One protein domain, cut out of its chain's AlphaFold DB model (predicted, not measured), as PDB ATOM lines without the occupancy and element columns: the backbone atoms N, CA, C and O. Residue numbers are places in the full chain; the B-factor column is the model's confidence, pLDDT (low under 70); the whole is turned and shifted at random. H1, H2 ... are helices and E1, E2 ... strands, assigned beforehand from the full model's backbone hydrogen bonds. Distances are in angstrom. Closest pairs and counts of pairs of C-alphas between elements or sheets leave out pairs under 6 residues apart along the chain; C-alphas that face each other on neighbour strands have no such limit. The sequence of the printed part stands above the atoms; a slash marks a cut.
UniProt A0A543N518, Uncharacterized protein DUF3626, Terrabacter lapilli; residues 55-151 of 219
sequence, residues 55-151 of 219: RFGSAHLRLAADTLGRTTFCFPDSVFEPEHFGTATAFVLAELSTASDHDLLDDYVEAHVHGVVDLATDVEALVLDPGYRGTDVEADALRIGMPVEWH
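This is residues 55 to 151 of the 219 residues of the protein "Uncharacterized protein DUF3626" of Terrabacter lapilli (UniProt A0A543N518). Two small lobes, each a three-stranded sheet with a helix on it, are joined across a loose middle by H1 and by residues 114 to 122. One lobe holds E1, E5, E6 and H3; the other holds E3, E2, E4 and H2. The 97 printed residues, under half of them in named elements, run E1 H1 E2 E3 H2 E4 E5 H3 E6, class mixed, helices and strands. Sheet E1 E5 E6 is mixed, sheet E3 E2 E4 antiparallel; the whole is loose, radius of gyration of the C-alphas 15.5 A, spanning 43 by 29 by 19 A.

E1, residues 59 to 63, begins at C-alpha (160.799, 178.381, 150.868) and measures 13.0 A. Then come H1, 65 to 70; E2, 71 to 75, 13.7 A; E3, 84 to 87; H2, 93 to 98; E4, 110 to 113; E5, 123 to 128, 13.9 A; H3, 136 to 144, 12.4 A; and E6, 148 to 150, ending at C-alpha (156.459, 178.267, 158.753).

E1 and E5 are antiparallel, with N 60 and O 127 3.0 A apart. E5 and E6 are parallel, with N 149 and O 126 2.9 A apart. E5, H3, E6 form a strand-helix-strand unit, two parallel neighbour strands with a helix between, its crossover right-handed; H3 only grazes the sheet, closest C-alphas Leu 142 and Val 148, 7.0 A. E2 forms a hairpin with E3, N 73 to O 86 2.8 A, and is antiparallel to E4, N 72 to O 112 3.0 A. H1 only grazes this sheet, closest C-alphas Arg 70 and Val 113, 6.0 A. H2 is on it at a height of 9.3 A, closest C-alphas Phe 75 and Leu 93, 6.6 A; E3, H2, E4 form a split unit with E2 between the strands, right-handed. E4 and E5 are apart. H2 and H3 have every O i to N i+4 pair within hydrogen-bond range; H1 has 0 of 2, but 3 of 3 O i to N i+3 pairs.

The farthest C-alphas, Glu 83 and Gly 134, are 43.9 A apart. The printed part has no cut; the link H2 to E4 is long. Mean pLDDT of the printed part is 83.5, under 70 at residues 77 to 83 and 89 to 101.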
ATOM      1  N   ARG A  55     162.646 169.970 146.181       88.50
ATOM      2  CA  ARG A  55     163.805 170.051 145.282       88.50
ATOM      3  C   ARG A  55     164.280 171.481 145.020       88.50
ATOM      4  O   ARG A  55     165.476 171.677 144.815       88.50
ATOM      5  N   PHE A  56     163.378 172.461 145.018       88.44
ATOM      6  CA  PHE A  56     163.688 173.825 144.576       88.44
ATOM      7  C   PHE A  56     164.090 174.782 145.695       88.44
ATOM      8  O   PHE A  56     164.513 175.899 145.410       88.44
ATOM      9  N   GLY A  57     164.005 174.353 146.951       91.69
ATOM     10  CA  GLY A  57     164.444 175.152 148.085       91.69
ATOM     11  C   GLY A  57     163.594 174.930 149.326       91.69
ATOM     12  O   GLY A  57     162.658 174.137 149.339       91.69
ATOM     13  N   SER A  58     163.949 175.667 150.373       93.00
ATOM     14  CA  SER A  58     163.331 175.630 151.706       93.00
ATOM     15  C   SER A  58     162.259 176.707 151.910       93.00
ATOM     16  O   SER A  58     161.880 177.020 153.032       93.00
ATOM     17  N   ALA A  59     161.817 177.346 150.833       92.81
ATOM     18  CA  ALA A  59     160.799 178.381 150.868       92.81
ATOM     19  C   ALA A  59     159.886 178.217 149.658       92.81
ATOM     20  O   ALA A  59     160.356 177.894 148.565       92.81
ATOM     21  N   HIS A  60     158.590 178.445 149.845       92.19
ATOM     22  CA  HIS A  60     157.619 178.358 148.761       92.19
ATOM     23  C   HIS A  60     156.464 179.341 148.956       92.19
ATOM     24  O   HIS A  60     156.153 179.763 150.068       92.19
ATOM     25  N   LEU A  61     155.818 179.702 147.849       92.00
ATOM     26  CA  LEU A  61     154.580 180.473 147.860       92.00
ATOM     27  C   LEU A  61     153.399 179.502 147.853       92.00
ATOM     28  O   LEU A  61     153.363 178.584 147.030       92.00
ATOM     29  N   ARG A  62     152.417 179.727 148.726       92.44
ATOM     30  CA  ARG A  62     151.109 179.078 148.621       92.44
ATOM     31  C   ARG A  62     150.192 179.963 147.792       92.44
ATOM     32  O   ARG A  62     149.782 181.027 148.249       92.44
ATOM     33  N   LEU A  63     149.907 179.537 146.567       91.94
ATOM     34  CA  LEU A  63     149.054 180.293 145.657       91.94
ATOM     35  C   LEU A  63     147.579 180.180 146.050       91.94
ATOM     36  O   LEU A  63     147.135 179.133 146.517       91.94
ATOM     37  N   ALA A  64     146.830 181.254 145.813       91.38
ATOM     38  CA  ALA A  64     145.388 181.295 145.998       91.38
ATOM     39  C   ALA A  64     144.682 180.329 145.041       91.38
ATOM     40  O   ALA A  64     145.091 180.160 143.885       91.38
ATOM     41  N   ALA A  65     143.580 179.733 145.500       89.19
ATOM     42  CA  ALA A  65     142.811 178.758 144.722       89.19
ATOM     43  C   ALA A  65     142.359 179.292 143.347       89.19
ATOM     44  O   ALA A  65     142.327 178.541 142.374       89.19
ATOM     45  N   ASP A  66     142.089 180.594 143.228       90.25
ATOM     46  CA  ASP A  66     141.652 181.229 141.977       90.25
ATOM     47  C   ASP A  66     142.711 181.158 140.859       90.25
ATOM     48  O   ASP A  66     142.381 181.208 139.670       90.25
ATOM     49  N   THR A  67     143.990 180.962 141.205       91.50
ATOM     50  CA  THR A  67     145.063 180.759 140.216       91.50
ATOM     51  C   THR A  67     144.889 179.462 139.419       91.50
ATOM     52  O   THR A  67     145.336 179.369 138.271       91.50
ATOM     53  N   LEU A  68     144.164 178.478 139.959       88.62
ATOM     54  CA  LEU A  68     143.919 177.184 139.318       88.62
ATOM     55  C   LEU A  68     143.146 177.319 138.002       88.62
ATOM     56  O   LEU A  68     143.400 176.563 137.065       88.62
ATOM     57  N   GLY A  69     142.267 178.322 137.883       88.50
ATOM     58  CA  GLY A  69     141.493 178.578 136.662       88.50
ATOM     59  C   GLY A  69     142.345 178.959 135.444       88.50
ATOM     60  O   GLY A  69     141.876 178.871 134.311       88.50
ATOM     61  N   ARG A  70     143.605 179.350 135.666       92.44
ATOM     62  CA  ARG A  70     144.576 179.705 134.620       92.44
ATOM     63  C   ARG A  70     145.876 178.909 134.719       92.44
ATOM     64  O   ARG A  70     146.895 179.352 134.199       92.44
ATOM     65  N   THR A  71     145.846 177.756 135.381       90.25
ATOM     66  CA  THR A  71     147.024 176.908 135.573       90.25
ATOM     67  C   THR A  71     146.894 175.621 134.772       90.25
ATOM     68  O   THR A  71     145.859 174.950 134.809       90.25
ATOM     69  N   THR A  72     147.957 175.271 134.053       88.62
ATOM     70  CA  THR A  72     148.139 173.926 133.498       88.62
ATOM     71  C   THR A  72     149.189 173.178 134.293       88.62
ATOM     72  O   THR A  72     150.062 173.771 134.918       88.62
ATOM     73  N   PHE A  73     149.088 171.860 134.282       86.50
ATOM     74  CA  PHE A  73     149.956 170.975 135.033       86.50
ATOM     75  C   PHE A  73     150.608 169.981 134.091       86.50
ATOM     76  O   PHE A  73     149.974 169.578 133.110       86.50
ATOM     77  N   CYS A  74     151.829 169.557 134.396       81.75
ATOM     78  CA  CYS A  74     152.458 168.439 133.708       81.75
ATOM     79  C   CYS A  74     153.188 167.502 134.667       81.75
ATOM     80  O   CYS A  74     153.609 167.897 135.758       81.75
ATOM     81  N   PHE A  75     153.286 166.243 134.249       75.00
ATOM     82  CA  PHE A  75     154.049 165.208 134.933       75.00
ATOM     83  C   PHE A  75     154.665 164.251 133.893       75.00
ATOM     84  O   PHE A  75     153.941 163.826 132.984       75.00
ATOM     85  N   PRO A  76     155.951 163.873 133.998       71.38
ATOM     86  CA  PRO A  76     156.964 164.427 134.910       71.38
ATOM     87  C   PRO A  76     157.257 165.916 134.637       71.38
ATOM     88  O   PRO A  76     156.539 166.566 133.882       71.38
ATOM     89  N   ASP A  77     158.249 166.508 135.297       68.19
ATOM     90  CA  ASP A  77     158.593 167.910 135.038       68.19
ATOM     91  C   ASP A  77     159.072 168.147 133.589       68.19
ATOM     92  O   ASP A  77     159.380 167.217 132.840       68.19
ATOM     93  N   SER A  78     159.157 169.414 133.196       67.12
ATOM     94  CA  SER A  78     159.570 169.863 131.864       67.12
ATOM     95  C   SER A  78     160.980 169.428 131.447       67.12
ATOM     96  O   SER A  78     161.273 169.400 130.250       67.12
ATOM     97  N   VAL A  79     161.850 169.056 132.391       64.88
ATOM     98  CA  VAL A  79     163.196 168.532 132.109       64.88
ATOM     99  C   VAL A  79     163.128 167.087 131.614       64.88
ATOM    100  O   VAL A  79     163.993 166.669 130.846       64.88
ATOM    101  N   PHE A  80     162.092 166.342 132.002       59.88
ATOM    102  CA  PHE A  80     161.871 164.949 131.614       59.88
ATOM    103  C   PHE A  80     160.941 164.778 130.404       59.88
ATOM    104  O   PHE A  80     160.421 163.686 130.201       59.88
ATOM    105  N   GLU A  81     160.749 165.828 129.598       69.31
ATOM    106  CA  GLU A  81     159.916 165.801 128.382       69.31
ATOM    107  C   GLU A  81     158.491 165.264 128.654       69.31
ATOM    108  O   GLU A  81     158.139 164.171 128.212       69.31
ATOM    109  N   PRO A  82     157.645 166.014 129.387       68.44
ATOM    110  CA  PRO A  82     156.367 165.505 129.861       68.44
ATOM    111  C   PRO A  82     155.442 165.100 128.724       68.44
ATOM    112  O   PRO A  82     155.175 165.878 127.806       68.44
ATOM    113  N   GLU A  83     154.865 163.910 128.853       69.44
ATOM    114  CA  GLU A  83     153.826 163.415 127.948       69.44
ATOM    115  C   GLU A  83     152.415 163.674 128.492       69.44
ATOM    116  O   GLU A  83     151.435 163.636 127.742       69.44
ATOM    117  N   HIS A  84     152.294 163.975 129.789       74.06
ATOM    118  CA  HIS A  84     151.010 164.143 130.455       74.06
ATOM    119  C   HIS A  84     150.780 165.590 130.874       74.06
ATOM    120  O   HIS A  84     151.566 166.179 131.614       74.06
ATOM    121  N   PHE A  85     149.647 166.136 130.430       76.94
ATOM    122  CA  PHE A  85     149.202 167.489 130.737       76.94
ATOM    123  C   PHE A  85     147.778 167.467 131.277       76.94
ATOM    124  O   PHE A  85     146.953 166.657 130.853       76.94
ATOM    125  N   GLY A  86     147.478 168.383 132.190       79.38
ATOM    126  CA  GLY A  86     146.156 168.511 132.786       79.38
ATOM    127  C   GLY A  86     145.824 169.943 133.178       79.38
ATOM    128  O   GLY A  86     146.678 170.828 133.206       79.38
ATOM    129  N   THR A  87     144.559 170.161 133.503       80.19
ATOM    130  CA  THR A  87     144.073 171.372 134.175       80.19
ATOM    131  C   THR A  87     143.502 170.981 135.532       80.19
ATOM    132  O   THR A  87     143.288 169.799 135.804       80.19
ATOM    133  N   ALA A  88     143.188 171.968 136.370       75.31
ATOM    134  CA  ALA A  88     142.543 171.736 137.662       75.31
ATOM    135  C   ALA A  88     141.242 170.904 137.566       75.31
ATOM    136  O   ALA A  88     140.905 170.176 138.494       75.31
ATOM    137  N   THR A  89     140.515 170.988 136.446       65.75
ATOM    138  CA  THR A  89     139.227 170.302 136.233       65.75
ATOM    139  C   THR A  89     139.329 169.007 135.423       65.75
ATOM    140  O   THR A  89     138.362 168.253 135.365       65.75
ATOM    141  N   ALA A  90     140.480 168.725 134.813       63.84
ATOM    142  CA  ALA A  90     140.744 167.519 134.029       63.84
ATOM    143  C   ALA A  90     142.080 166.908 134.473       63.84
ATOM    144  O   ALA A  90     143.058 166.860 133.722       63.84
ATOM    145  N   PHE A  91     142.135 166.508 135.745       62.97
ATOM    146  CA  PHE A  91     143.376 166.140 136.418       62.97
ATOM    147  C   PHE A  91     143.626 164.625 136.378       62.97
ATOM    148  O   PHE A  91     143.399 163.913 137.349       62.97
ATOM    149  N   VAL A  92     144.127 164.132 135.243       60.03
ATOM    150  CA  VAL A  92     144.550 162.721 135.073       60.03
ATOM    151  C   VAL A  92     145.893 162.436 135.783       60.03
ATOM    152  O   VAL A  92     146.331 161.298 135.895       60.03
ATOM    153  N   LEU A  93     146.564 163.472 136.301       61.25
ATOM    154  CA  LEU A  93     147.948 163.392 136.782       61.25
ATOM    155  C   LEU A  93     148.095 162.846 138.210       61.25
ATOM    156  O   LEU A  93     149.173 162.373 138.554       61.25
ATOM    157  N   ALA A  94     147.039 162.875 139.032       61.44
ATOM    158  CA  ALA A  94     147.111 162.397 140.420       61.44
ATOM    159  C   ALA A  94     147.357 160.881 140.504       61.44
ATOM    160  O   ALA A  94     148.104 160.410 141.363       61.44
ATOM    161  N   GLU A  95     146.744 160.114 139.602       61.47
ATOM    162  CA  GLU A  95     146.931 158.662 139.531       61.47
ATOM    163  C   GLU A  95     148.316 158.306 138.973       61.47
ATOM    164  O   GLU A  95     148.946 157.361 139.441       61.47
ATOM    165  N   LEU A  96     148.827 159.112 138.033       61.09
ATOM    166  CA  LEU A  96     150.134 158.912 137.405       61.09
ATOM    167  C   LEU A  96     151.302 159.227 138.345       61.09
ATOM    168  O   LEU A  96     152.252 158.450 138.388       61.09
ATOM    169  N   SER A  97     151.229 160.307 139.131       59.88
ATOM    170  CA  SER A  97     152.280 160.617 140.112       59.88
ATOM    171  C   SER A  97     152.349 159.551 141.207       59.88
ATOM    172  O   SER A  97     153.426 159.084 141.560       59.88
ATOM    173  N   THR A  98     151.187 159.083 141.683       62.50
ATOM    174  CA  THR A  98     151.092 158.059 142.741       62.50
ATOM    175  C   THR A  98     151.659 156.703 142.312       62.50
ATOM    176  O   THR A  98     152.120 155.936 143.152       62.50
ATOM    177  N   ALA A  99     151.622 156.393 141.016       61.56
ATOM    178  CA  ALA A  99     152.150 155.150 140.466       61.56
ATOM    179  C   ALA A  99     153.638 155.232 140.066       61.56
ATOM    180  O   ALA A  99     154.188 154.235 139.594       61.56
ATOM    181  N   SER A 100     154.277 156.399 140.205       62.81
ATOM    182  CA  SER A 100     155.664 156.602 139.781       62.81
ATOM    183  C   SER A 100     156.670 156.078 140.815       62.81
ATOM    184  O   SER A 100     156.448 156.171 142.019       62.81
ATOM    185  N   ASP A 101     157.795 155.536 140.338       66.19
ATOM    186  CA  ASP A 101     158.931 155.091 141.170       66.19
ATOM    187  C   ASP A 101     160.049 156.153 141.185       66.19
ATOM    188  O   ASP A 101     161.245 155.853 141.201       66.19
ATOM    189  N   HIS A 102     159.670 157.430 141.060       73.00
ATOM    190  CA  HIS A 102     160.627 158.530 141.071       73.00
ATOM    191  C   HIS A 102     161.215 158.713 142.472       73.00
ATOM    192  O   HIS A 102     160.567 158.457 143.488       73.00
ATOM    193  N   ASP A 103     162.459 159.201 142.539       78.44
ATOM    194  CA  ASP A 103     162.984 159.669 143.819       78.44
ATOM    195  C   ASP A 103     162.055 160.750 144.377       78.44
ATOM    196  O   ASP A 103     161.514 161.561 143.630       78.44
ATOM    197  N   LEU A 104     161.913 160.805 145.700       76.62
ATOM    198  CA  LEU A 104     160.986 161.732 146.352       76.62
ATOM    199  C   LEU A 104     161.254 163.210 146.021       76.62
ATOM    200  O   LEU A 104     160.367 164.037 146.193       76.62
ATOM    201  N   LEU A 105     162.466 163.573 145.581       81.81
ATOM    202  CA  LEU A 105     162.733 164.934 145.104       81.81
ATOM    203  C   LEU A 105     162.233 165.200 143.687       81.81
ATOM    204  O   LEU A 105     162.111 166.363 143.324       81.81
ATOM    205  N   ASP A 106     162.036 164.164 142.885       78.06
ATOM    206  CA  ASP A 106     161.625 164.224 141.483       78.06
ATOM    207  C   ASP A 106     160.121 163.878 141.315       78.06
ATOM    208  O   ASP A 106     159.573 164.008 140.222       78.06
ATOM    209  N   ASP A 107     159.437 163.496 142.402       76.19
ATOM    210  CA  ASP A 107     157.991 163.231 142.460       76.19
ATOM    211  C   ASP A 107     157.181 164.504 142.784       76.19
ATOM    212  O   ASP A 107     156.630 164.680 143.872       76.19
ATOM    213  N   TYR A 108     157.143 165.440 141.833       77.12
ATOM    214  CA  TYR A 108     156.279 166.621 141.889       77.12
ATOM    215  C   TYR A 108     155.566 166.855 140.559       77.12
ATOM    216  O   TYR A 108     156.055 166.500 139.488       77.12
ATOM    217  N   VAL A 109     154.403 167.503 140.635       80.56
ATOM    218  CA  VAL A 109     153.674 167.995 139.464       80.56
ATOM    219  C   VAL A 109     154.085 169.440 139.218       80.56
ATOM    220  O   VAL A 109     153.967 170.286 140.105       80.56
ATOM    221  N   GLU A 110     154.556 169.735 138.012       84.56
ATOM    222  CA  GLU A 110     154.910 171.097 137.630       84.56
ATOM    223  C   GLU A 110     153.646 171.886 137.272       84.56
ATOM    224  O   GLU A 110     152.810 171.425 136.492       84.56
ATOM    225  N   ALA A 111     153.510 173.080 137.851       87.69
ATOM    226  CA  ALA A 111     152.375 173.972 137.650       87.69
ATOM    227  C   ALA A 111     152.794 175.209 136.844       87.69
ATOM    228  O   ALA A 111     153.633 176.002 137.269       87.69
ATOM    229  N   HIS A 112     152.152 175.403 135.699       88.69
ATOM    230  CA  HIS A 112     152.327 176.547 134.819       88.69
ATOM    231  C   HIS A 112     151.160 177.516 134.986       88.69
ATOM    232  O   HIS A 112     150.105 177.352 134.369       88.69
ATOM    233  N   VAL A 113     151.353 178.555 135.799       91.81
ATOM    234  CA  VAL A 113     150.383 179.650 135.919       91.81
ATOM    235  C   VAL A 113     150.500 180.546 134.686       91.81
ATOM    236  O   VAL A 113     151.548 181.135 134.420       91.81
ATOM    237  N   HIS A 114     149.429 180.656 133.905       90.94
ATOM    238  CA  HIS A 114     149.421 181.481 132.704       90.94
ATOM    239  C   HIS A 114     149.139 182.949 133.040       90.94
ATOM    240  O   HIS A 114     148.103 183.288 133.612       90.94
ATOM    241  N   GLY A 115     150.046 183.833 132.615       91.31
ATOM    242  CA  GLY A 115     149.959 185.275 132.849       91.31
ATOM    243  C   GLY A 115     150.872 185.745 133.980       91.31
ATOM    244  O   GLY A 115     151.807 185.052 134.369       91.31
ATOM    245  N   VAL A 116     150.628 186.961 134.466       93.44
ATOM    246  CA  VAL A 116     151.365 187.519 135.607       93.44
ATOM    247  C   VAL A 116     150.854 186.874 136.900       93.44
ATOM    248  O   VAL A 116     149.657 186.605 137.030       93.44
ATOM    249  N   VAL A 117     151.769 186.616 137.833       92.50
ATOM    250  CA  VAL A 117     151.450 186.273 139.224       92.50
ATOM    251  C   VAL A 117     151.582 187.552 140.044       92.50
ATOM    252  O   VAL A 117     152.683 188.090 140.175       92.50
ATOM    253  N   ASP A 118     150.460 188.059 140.538       91.44
ATOM    254  CA  ASP A 118     150.393 189.214 141.426       91.44
ATOM    255  C   ASP A 118     150.467 188.738 142.880       91.44
ATOM    256  O   ASP A 118     149.577 188.050 143.375       91.44
ATOM    257  N   LEU A 119     151.531 189.117 143.585       90.12
ATOM    258  CA  LEU A 119     151.759 188.692 144.966       90.12
ATOM    259  C   LEU A 119     150.646 189.122 145.932       90.12
ATOM    260  O   LEU A 119     150.448 188.457 146.943       90.12
ATOM    261  N   ALA A 120     149.928 190.211 145.642       88.81
ATOM    262  CA  ALA A 120     148.885 190.727 146.520       88.81
ATOM    263  C   ALA A 120     147.563 189.953 146.407       88.81
ATOM    264  O   ALA A 120     146.775 189.962 147.352       88.81
ATOM    265  N   THR A 121     147.298 189.312 145.265       90.31
ATOM    266  CA  THR A 121     146.015 188.636 145.000       90.31
ATOM    267  C   THR A 121     146.152 187.142 144.756       90.31
ATOM    268  O   THR A 121     145.226 186.390 145.040       90.31
ATOM    269  N   ASP A 122     147.284 186.703 144.212       93.12
ATOM    270  CA  ASP A 122     147.503 185.315 143.808       93.12
ATOM    271  C   ASP A 122     148.246 184.490 144.854       93.12
ATOM    272  O   ASP A 122     148.394 183.285 144.663       93.12
ATOM    273  N   VAL A 123     148.729 185.097 145.940       92.06
ATOM    274  CA  VAL A 123     149.472 184.386 146.980       92.06
ATOM    275  C   VAL A 123     148.805 184.560 148.336       92.06
ATOM    276  O   VAL A 123     148.590 185.671 148.809       92.06
ATOM    277  N   GLU A 124     148.518 183.436 148.982       93.19
ATOM    278  CA  GLU A 124     147.943 183.391 150.324       93.19
ATOM    279  C   GLU A 124     149.012 183.502 151.408       93.19
ATOM    280  O   GLU A 124     148.770 184.113 152.445       93.19
ATOM    281  N   ALA A 125     150.180 182.892 151.190       93.56
ATOM    282  CA  ALA A 125     151.280 182.921 152.144       93.56
ATOM    283  C   ALA A 125     152.643 182.691 151.478       93.56
ATOM    284  O   ALA A 125     152.765 181.946 150.501       93.56
ATOM    285  N   LEU A 126     153.681 183.283 152.065       93.50
ATOM    286  CA  LEU A 126     155.068 182.864 151.904       93.50
ATOM    287  C   LEU A 126     155.413 181.914 153.056       93.50
ATOM    288  O   LEU A 126     155.396 182.313 154.219       93.50
ATOM    289  N   VAL A 127     155.718 180.660 152.736       94.44
ATOM    290  CA  VAL A 127     156.076 179.632 153.717       94.44
ATOM    291  C   VAL A 127     157.596 179.501 153.771       94.44
ATOM    292  O   VAL A 127     158.232 179.283 152.738       94.44
ATOM    293  N   LEU A 128     158.174 179.635 154.966       94.62
ATOM    294  CA  LEU A 128     159.621 179.645 155.197       94.62
ATOM    295  C   LEU A 128     160.076 178.537 156.156       94.62
ATOM    296  O   LEU A 128     159.330 178.082 157.027       94.62
ATOM    297  N   ASP A 129     161.352 178.169 156.045       95.75
ATOM    298  CA  ASP A 129     162.043 177.355 157.043       95.75
ATOM    299  C   ASP A 129     162.257 178.128 158.359       95.75
ATOM    300  O   ASP A 129     162.695 179.282 158.329       95.75
ATOM    301  N   PRO A 130     162.004 177.515 159.532       95.62
ATOM    302  CA  PRO A 130     162.075 178.182 160.830       95.62
ATOM    303  C   PRO A 130     163.465 178.714 161.181       95.62
ATOM    304  O   PRO A 130     163.562 179.622 162.004       95.62
ATOM    305  N   GLY A 131     164.539 178.224 160.555       94.06
ATOM    306  CA  GLY A 131     165.872 178.791 160.743       94.06
ATOM    307  C   GLY A 131     166.042 180.195 160.143       94.06
ATOM    308  O   GLY A 131     167.076 180.817 160.365       94.06
ATOM    309  N   TYR A 132     165.049 180.725 159.413       95.25
ATOM    310  CA  TYR A 132     165.017 182.131 158.990       95.25
ATOM    311  C   TYR A 132     164.354 183.077 160.004       95.25
ATOM    312  O   TYR A 132     164.354 184.290 159.779       95.25
ATOM    313  N   ARG A 133     163.828 182.575 161.127       95.44
ATOM    314  CA  ARG A 133     163.282 183.426 162.195       95.44
ATOM    315  C   ARG A 133     164.360 184.332 162.790       95.44
ATOM    316  O   ARG A 133     165.462 183.886 163.095       95.44
ATOM    317  N   GLY A 134     164.028 185.602 162.982       95.00
ATOM    318  CA  GLY A 134     164.916 186.644 163.483       95.00
ATOM    319  C   GLY A 134     166.006 187.071 162.498       95.00
ATOM    320  O   GLY A 134     166.934 187.762 162.909       95.00
ATOM    321  N   THR A 135     165.928 186.659 161.229       94.44
ATOM    322  CA  THR A 135     166.916 187.018 160.199       94.44
ATOM    323  C   THR A 135     166.400 188.121 159.275       94.44
ATOM    324  O   THR A 135     165.199 188.389 159.213       94.44
ATOM    325  N   ASP A 136     167.301 188.705 158.480       92.88
ATOM    326  CA  ASP A 136     166.942 189.676 157.438       92.88
ATOM    327  C   ASP A 136     165.952 189.098 156.409       92.88
ATOM    328  O   ASP A 136     165.153 189.837 155.845       92.88
ATOM    329  N   VAL A 137     165.936 187.770 156.213       92.25
ATOM    330  CA  VAL A 137     164.970 187.100 155.325       92.25
ATOM    331  C   VAL A 137     163.544 187.219 155.865       92.25
ATOM    332  O   VAL A 137     162.628 187.499 155.095       92.25
ATOM    333  N   GLU A 138     163.336 187.049 157.176       94.62
ATOM    334  CA  GLU A 138     162.020 187.272 157.790       94.62
ATOM    335  C   GLU A 138     161.632 188.752 157.711       94.62
ATOM    336  O   GLU A 138     160.501 189.075 157.349       94.62
ATOM    337  N   ALA A 139     162.570 189.659 157.993       94.19
ATOM    338  CA  ALA A 139     162.319 191.095 157.905       94.19
ATOM    339  C   ALA A 139     161.895 191.515 156.484       94.19
ATOM    340  O   ALA A 139     160.935 192.273 156.310       94.19
ATOM    341  N   ASP A 140     162.568 190.981 155.465       92.69
ATOM    342  CA  ASP A 140     162.240 191.211 154.064       92.69
ATOM    343  C   ASP A 140     160.887 190.607 153.680       92.69
ATOM    344  O   ASP A 140     160.090 191.280 153.022       92.69
ATOM    345  N   ALA A 141     160.591 189.386 154.132       91.50
ATOM    346  CA  ALA A 141     159.306 188.725 153.917       91.50
ATOM    347  C   ALA A 141     158.134 189.545 154.483       91.50
ATOM    348  O   ALA A 141     157.153 189.802 153.783       91.50
ATOM    349  N   LEU A 142     158.265 190.033 155.719       91.19
ATOM    350  CA  LEU A 142     157.245 190.860 156.368       91.19
ATOM    351  C   LEU A 142     157.044 192.201 155.651       91.19
ATOM    352  O   LEU A 142     155.920 192.694 155.549       91.19
ATOM    353  N   ARG A 143     158.114 192.786 155.104       92.12
ATOM    354  CA  ARG A 143     158.063 194.051 154.355       92.12
ATOM    355  C   ARG A 143     157.352 193.922 153.005       92.12
ATOM    356  O   ARG A 143     156.809 194.915 152.524       92.12
ATOM    357  N   ILE A 144     157.350 192.737 152.392       86.75
ATOM    358  CA  ILE A 144     156.603 192.468 151.151       86.75
ATOM    359  C   ILE A 144     155.082 192.518 151.403       86.75
ATOM    360  O   ILE A 144     154.320 192.771 150.474       86.75
ATOM    361  N   GLY A 145     154.638 192.378 152.659       83.56
ATOM    362  CA  GLY A 145     153.234 192.538 153.051       83.56
ATOM    363  C   GLY A 145     152.381 191.284 152.853       83.56
ATOM    364  O   GLY A 145     151.156 191.372 152.860       83.56
ATOM    365  N   MET A 146     153.018 190.125 152.681       83.50
ATOM    366  CA  MET A 146     152.351 188.831 152.539       83.50
ATOM    367  C   MET A 146     152.327 188.094 153.883       83.50
ATOM    368  O   MET A 146     153.279 188.230 154.658       83.50
ATOM    369  N   PRO A 147     151.292 187.286 154.175       92.50
ATOM    370  CA  PRO A 147     151.311 186.411 155.341       92.50
ATOM    371  C   PRO A 147     152.530 185.482 155.310       92.50
ATOM    372  O   PRO A 147     152.809 184.853 154.289       92.50
ATOM    373  N   VAL A 148     153.258 185.408 156.426       94.56
ATOM    374  CA  VAL A 148     154.413 184.516 156.582       94.56
ATOM    375  C   VAL A 148     154.009 183.327 157.441       94.56
ATOM    376  O   VAL A 148     153.602 183.485 158.593       94.56
ATOM    377  N   GLU A 149     154.152 182.134 156.879       95.19
ATOM    378  CA  GLU A 149     153.936 180.861 157.560       95.19
ATOM    379  C   GLU A 149     155.240 180.065 157.632       95.19
ATOM    380  O   GLU A 149     156.233 180.390 156.979       95.19
ATOM    381  N   TRP A 150     155.250 179.023 158.457       94.50
ATOM    382  CA  TRP A 150     156.459 178.267 158.753       94.50
ATOM    383  C   TRP A 150     156.190 176.781 158.638       94.50
ATOM    384  O   TRP A 150     155.229 176.279 159.221       94.50
ATOM    385  N   HIS A 151     157.065 176.088 157.921       94.25
ATOM    386  CA  HIS A 151     157.055 174.634 157.873       94.25
ATOM    387  C   HIS A 151     157.874 174.025 159.031       94.25
ATOM    388  O   HIS A 151     158.598 174.757 159.708       94.25
TER     389      HIS A 151